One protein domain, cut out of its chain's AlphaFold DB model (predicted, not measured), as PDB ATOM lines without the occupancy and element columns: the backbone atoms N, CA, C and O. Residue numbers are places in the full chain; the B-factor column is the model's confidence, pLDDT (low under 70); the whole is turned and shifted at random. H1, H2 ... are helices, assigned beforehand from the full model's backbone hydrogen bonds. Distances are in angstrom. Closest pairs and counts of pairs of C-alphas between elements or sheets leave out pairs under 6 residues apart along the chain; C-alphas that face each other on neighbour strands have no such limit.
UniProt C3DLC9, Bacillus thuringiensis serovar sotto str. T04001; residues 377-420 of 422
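AT A GLANCE: This is residues 377 to 420 of the 422 residues of a protein of Bacillus thuringiensis serovar sotto str. T04001 (UniProt C3DLC9). With little regular structure, this domain is a corner of two short helices, H1 and H2, and a long final stretch with no named element, residues 407 to 420, that swings out and folds back; residues 409 to 414 stick out. The 44 printed residues hold H1, then H2, and no named strand: all helix by class, with 16 residues in named elements. It is compact, radius of gyration of the C-alphas 10.4 A, yet elongated, spanning 31 by 20 by 16 A.

HOW THE PARTS SIT: Start at H2, residues 398 to 406, where every O i to N i+4 pair is within hydrogen-bond range. It touches H1, residues 384 to 390 with 2 of 3 such pairs; their closest C-alphas, Val 384 and Leu 404, are 6.8 A apart. Their lines are only just about perpendicular, at 72 degrees.

IN THESE COORDINATES: Find C-alpha 398 at (-31.078, 0.500, 29.658); H2 runs 12.3 A to C-alpha 406 at (-29.860, 9.997, 37.418). H1 begins at C-alpha 384, (-40.200, 6.993, 37.228), and runs 10.0 A.

THE WHOLE: The farthest C-alphas, Asn 395 and Gly 412, are 30.8 A apart. The printed part has no cut, and the H1 to H2 link is short. Look for pLDDT under 70 at residues 407 to 420.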
ATOM      1  N   LEU A 377     -44.785  12.051  39.696       89.62
ATOM      2  CA  LEU A 377     -43.486  11.508  40.066       89.62
ATOM      3  C   LEU A 377     -43.302  11.549  41.586       89.62
ATOM      4  O   LEU A 377     -43.460  12.586  42.231       89.62
ATOM      5  N   LYS A 378     -42.953  10.406  42.180       89.25
ATOM      6  CA  LYS A 378     -42.599  10.340  43.599       89.25
ATOM      7  C   LYS A 378     -41.227  10.965  43.815       89.25
ATOM      8  O   LYS A 378     -40.327  10.828  42.990       89.25
ATOM      9  N   SER A 379     -41.032  11.579  44.978       85.75
ATOM     10  CA  SER A 379     -39.759  12.207  45.354       85.75
ATOM     11  C   SER A 379     -38.579  11.227  45.389       85.75
ATOM     12  O   SER A 379     -37.431  11.631  45.193       85.75
ATOM     13  N   ASP A 380     -38.827   9.937  45.619       85.50
ATOM     14  CA  ASP A 380     -37.817   8.877  45.597       85.50
ATOM     15  C   ASP A 380     -37.509   8.343  44.187       85.50
ATOM     16  O   ASP A 380     -36.513   7.643  44.033       85.50
ATOM     17  N   LEU A 381     -38.274   8.749  43.164       86.12
ATOM     18  CA  LEU A 381     -38.226   8.257  41.779       86.12
ATOM     19  C   LEU A 381     -38.574   6.768  41.616       86.12
ATOM     20  O   LEU A 381     -38.371   6.202  40.542       86.12
ATOM     21  N   SER A 382     -39.153   6.126  42.638       89.56
ATOM     22  CA  SER A 382     -39.504   4.696  42.602       89.56
ATOM     23  C   SER A 382     -40.512   4.338  41.507       89.56
ATOM     24  O   SER A 382     -40.594   3.182  41.104       89.56
ATOM     25  N   ASN A 383     -41.271   5.320  41.013       92.38
ATOM     26  CA  ASN A 383     -42.262   5.160  39.953       92.38
ATOM     27  C   ASN A 383     -41.872   5.831  38.623       92.38
ATOM     28  O   ASN A 383     -42.747   6.014  37.781       92.38
ATOM     29  N   VAL A 384     -40.604   6.213  38.415       89.00
ATOM     30  CA  VAL A 384     -40.200   6.993  37.228       89.00
ATOM     31  C   VAL A 384     -40.515   6.283  35.906       89.00
ATOM     32  O   VAL A 384     -40.997   6.925  34.981       89.00
ATOM     33  N   GLU A 385     -40.345   4.960  35.827       90.25
ATOM     34  CA  GLU A 385     -40.674   4.191  34.614       90.25
ATOM     35  C   GLU A 385     -42.188   4.130  34.351       90.25
ATOM     36  O   GLU A 385     -42.621   4.188  33.203       90.25
ATOM     37  N   ASP A 386     -43.018   4.044  35.395       92.25
ATOM     38  CA  ASP A 386     -44.479   4.047  35.239       92.25
ATOM     39  C   ASP A 386     -45.007   5.423  34.844       92.25
ATOM     40  O   ASP A 386     -45.945   5.538  34.058       92.25
ATOM     41  N   VAL A 387     -44.368   6.465  35.361       91.75
ATOM     42  CA  VAL A 387     -44.642   7.855  35.016       91.75
ATOM     43  C   VAL A 387     -44.206   8.136  33.571       91.75
ATOM     44  O   VAL A 387     -45.001   8.660  32.801       91.75
ATOM     45  N   ALA A 388     -43.029   7.678  33.138       92.12
ATOM     46  CA  ALA A 388     -42.562   7.819  31.755       92.12
ATOM     47  C   ALA A 388     -43.529   7.187  30.729       92.12
ATOM     48  O   ALA A 388     -43.789   7.771  29.674       92.12
ATOM     49  N   LYS A 389     -44.163   6.053  31.065       94.25
ATOM     50  CA  LYS A 389     -45.215   5.443  30.225       94.25
ATOM     51  C   LYS A 389     -46.423   6.360  30.020       94.25
ATOM     52  O   LYS A 389     -47.051   6.288  28.966       94.25
ATOM     53  N   LEU A 390     -46.768   7.216  30.989       94.88
ATOM     54  CA  LEU A 390     -47.858   8.191  30.831       94.88
ATOM     55  C   LEU A 390     -47.532   9.246  29.773       94.88
ATOM     56  O   LEU A 390     -48.446   9.734  29.118       94.88
ATOM     57  N   TYR A 391     -46.251   9.524  29.546       94.50
ATOM     58  CA  TYR A 391     -45.768  10.402  28.483       94.50
ATOM     59  C   TYR A 391     -45.477   9.654  27.164       94.50
ATOM     60  O   TYR A 391     -44.952  10.219  26.213       94.50
ATOM     61  N   GLY A 392     -45.830   8.365  27.075       94.06
ATOM     62  CA  GLY A 392     -45.634   7.552  25.869       94.06
ATOM     63  C   GLY A 392     -44.255   6.895  25.747       94.06
ATOM     64  O   GLY A 392     -43.976   6.261  24.730       94.06
ATOM     65  N   LEU A 393     -43.412   6.990  26.780       92.00
ATOM     66  CA  LEU A 393     -42.096   6.351  26.839       92.00
ATOM     67  C   LEU A 393     -42.208   4.947  27.457       92.00
ATOM     68  O   LEU A 393     -41.870   4.715  28.616       92.00
ATOM     69  N   ASP A 394     -42.746   4.004  26.682       88.00
ATOM     70  CA  ASP A 394     -43.047   2.634  27.121       88.00
ATOM     71  C   ASP A 394     -41.928   1.609  26.859       88.00
ATOM     72  O   ASP A 394     -41.900   0.563  27.508       88.00
ATOM     73  N   ASN A 395     -40.978   1.928  25.976       86.56
ATOM     74  CA  ASN A 395     -39.915   1.026  25.513       86.56
ATOM     75  C   ASN A 395     -38.512   1.627  25.699       86.56
ATOM     76  O   ASN A 395     -37.738   1.739  24.750       86.56
ATOM     77  N   LEU A 396     -38.194   2.026  26.930       86.81
ATOM     78  CA  LEU A 396     -36.910   2.638  27.278       86.81
ATOM     79  C   LEU A 396     -35.762   1.617  27.252       86.81
ATOM     80  O   LEU A 396     -35.857   0.535  27.844       86.81
ATOM     81  N   THR A 397     -34.655   1.993  26.618       88.56
ATOM     82  CA  THR A 397     -33.366   1.291  26.682       88.56
ATOM     83  C   THR A 397     -32.777   1.325  28.094       88.56
ATOM     84  O   THR A 397     -33.205   2.107  28.945       88.56
ATOM     85  N   HIS A 398     -31.774   0.482  28.367       87.31
ATOM     86  CA  HIS A 398     -31.078   0.500  29.658       87.31
ATOM     87  C   HIS A 398     -30.504   1.891  29.973       87.31
ATOM     88  O   HIS A 398     -30.781   2.430  31.040       87.31
ATOM     89  N   ASP A 399     -29.818   2.511  29.010       86.69
ATOM     90  CA  ASP A 399     -29.226   3.843  29.168       86.69
ATOM     91  C   ASP A 399     -30.279   4.929  29.436       86.69
ATOM     92  O   ASP A 399     -30.059   5.821  30.252       86.69
ATOM     93  N   GLU A 400     -31.441   4.872  28.776       85.75
ATOM     94  CA  GLU A 400     -32.536   5.819  29.027       85.75
ATOM     95  C   GLU A 400     -33.144   5.625  30.420       85.75
ATOM     96  O   GLU A 400     -33.424   6.606  31.108       85.75
ATOM     97  N   LYS A 401     -33.295   4.377  30.879       84.38
ATOM     98  CA  LYS A 401     -33.759   4.087  32.245       84.38
ATOM     99  C   LYS A 401     -32.793   4.608  33.302       84.38
ATOM    100  O   LYS A 401     -33.247   5.121  34.323       84.38
ATOM    101  N   GLU A 402     -31.489   4.490  33.074       84.12
ATOM    102  CA  GLU A 402     -30.487   5.035  33.991       84.12
ATOM    103  C   GLU A 402     -30.508   6.571  33.985       84.12
ATOM    104  O   GLU A 402     -30.571   7.174  35.055       84.12
ATOM    105  N   LYS A 403     -30.630   7.221  32.819       83.12
ATOM    106  CA  LYS A 403     -30.797   8.688  32.734       83.12
ATOM    107  C   LYS A 403     -32.024   9.206  33.490       83.12
ATOM    108  O   LYS A 403     -31.921  10.202  34.204       83.12
ATOM    109  N   LEU A 404     -33.165   8.517  33.388       78.31
ATOM    110  CA  LEU A 404     -34.381   8.859  34.141       78.31
ATOM    111  C   LEU A 404     -34.153   8.816  35.666       78.31
ATOM    112  O   LEU A 404     -34.738   9.603  36.410       78.31
ATOM    113  N   LYS A 405     -33.307   7.898  36.151       75.25
ATOM    114  CA  LYS A 405     -32.982   7.746  37.582       75.25
ATOM    115  C   LYS A 405     -31.903   8.729  38.045       75.25
ATOM    116  O   LYS A 405     -31.952   9.192  39.187       75.25
ATOM    117  N   ASP A 406     -30.979   9.085  37.157       73.75
ATOM    118  CA  ASP A 406     -29.860   9.997  37.418       73.75
ATOM    119  C   ASP A 406     -30.249  11.480  37.439       73.75
ATOM    120  O   ASP A 406     -29.489  12.306  37.952       73.75
ATOM    121  N   GLY A 407     -31.468  11.833  37.012       61.38
ATOM    122  CA  GLY A 407     -32.011  13.198  37.033       61.38
ATOM    123  C   GLY A 407     -32.031  13.910  38.404       61.38
ATOM    124  O   GLY A 407     -32.455  15.060  38.502       61.38
ATOM    125  N   LYS A 408     -31.543  13.266  39.473       51.06
ATOM    126  CA  LYS A 408     -31.247  13.857  40.790       51.06
ATOM    127  C   LYS A 408     -29.863  14.514  40.918       51.06
ATOM    128  O   LYS A 408     -29.621  15.146  41.946       51.06
ATOM    129  N   LYS A 409     -28.940  14.366  39.960       41.91
ATOM    130  CA  LYS A 409     -27.534  14.771  40.151       41.91
ATOM    131  C   LYS A 409     -26.954  15.583  38.993       41.91
ATOM    132  O   LYS A 409     -26.126  15.081  38.253       41.91
ATOM    133  N   GLU A 410     -27.243  16.883  38.961       36.16
ATOM    134  CA  GLU A 410     -26.261  17.858  38.465       36.16
ATOM    135  C   GLU A 410     -26.201  19.093  39.390       36.16
ATOM    136  O   GLU A 410     -27.093  19.934  39.434       36.16
ATOM    137  N   ASN A 411     -25.107  19.176  40.157       34.00
ATOM    138  CA  ASN A 411     -24.479  20.402  40.674       34.00
ATOM    139  C   ASN A 411     -25.302  21.387  41.527       34.00
ATOM    140  O   ASN A 411     -25.279  22.589  41.273       34.00
ATOM    141  N   GLY A 412     -25.952  20.934  42.606       34.66
ATOM    142  CA  GLY A 412     -26.379  21.831  43.701       34.66
ATOM    143  C   GLY A 412     -27.449  22.878  43.344       34.66
ATOM    144  O   GLY A 412     -27.858  23.658  44.201       34.66
ATOM    145  N   CYS A 413     -27.951  22.862  42.111       30.84
ATOM    146  CA  CYS A 413     -29.180  23.507  41.688       30.84
ATOM    147  C   CYS A 413     -30.254  22.420  41.631       30.84
ATOM    148  O   CYS A 413     -29.991  21.325  41.140       30.84
ATOM    149  N   ARG A 414     -31.454  22.686  42.160       33.91
ATOM    150  CA  ARG A 414     -32.594  21.768  42.017       33.91
ATOM    151  C   ARG A 414     -32.752  21.459  40.525       33.91
ATOM    152  O   ARG A 414     -33.065  22.372  39.764       33.91
ATOM    153  N   THR A 415     -32.485  20.224  40.112       43.38
ATOM    154  CA  THR A 415     -32.686  19.804  38.727       43.38
ATOM    155  C   THR A 415     -34.153  20.040  38.385       43.38
ATOM    156  O   THR A 415     -35.053  19.649  39.130       43.38
ATOM    157  N   ASN A 416     -34.393  20.789  37.308       46.84
ATOM    158  CA  ASN A 416     -35.741  21.050  36.831       46.84
ATOM    159  C   ASN A 416     -36.344  19.689  36.439       46.84
ATOM    160  O   ASN A 416     -35.774  19.049  35.554       46.84
ATOM    161  N   PRO A 417     -37.436  19.211  37.066       47.62
ATOM    162  CA  PRO A 417     -37.954  17.861  36.820       47.62
ATOM    163  C   PRO A 417     -38.351  17.624  35.354       47.62
ATOM    164  O   PRO A 417     -38.454  16.481  34.924       47.62
ATOM    165  N   TYR A 418     -38.489  18.698  34.571       47.88
ATOM    166  CA  TYR A 418     -38.654  18.668  33.120       47.88
ATOM    167  C   TYR A 418     -37.509  17.954  32.388       47.88
ATOM    168  O   TYR A 418     -37.789  17.256  31.429       47.88
ATOM    169  N   TYR A 419     -36.261  18.012  32.871       50.22
ATOM    170  CA  TYR A 419     -35.136  17.270  32.267       50.22
ATOM    171  C   TYR A 419     -35.123  15.779  32.609       50.22
ATOM    172  O   TYR A 419     -34.297  15.040  32.082       50.22
ATOM    173  N   ILE A 420     -35.983  15.336  33.533       53.41
ATOM    174  CA  ILE A 420     -36.048  13.920  33.886       53.41
ATOM    175  C   ILE A 420     -36.753  13.161  32.767       53.41
ATOM    176  O   ILE A 420     -36.308  12.077  32.439       53.41
TER     177      ILE A 420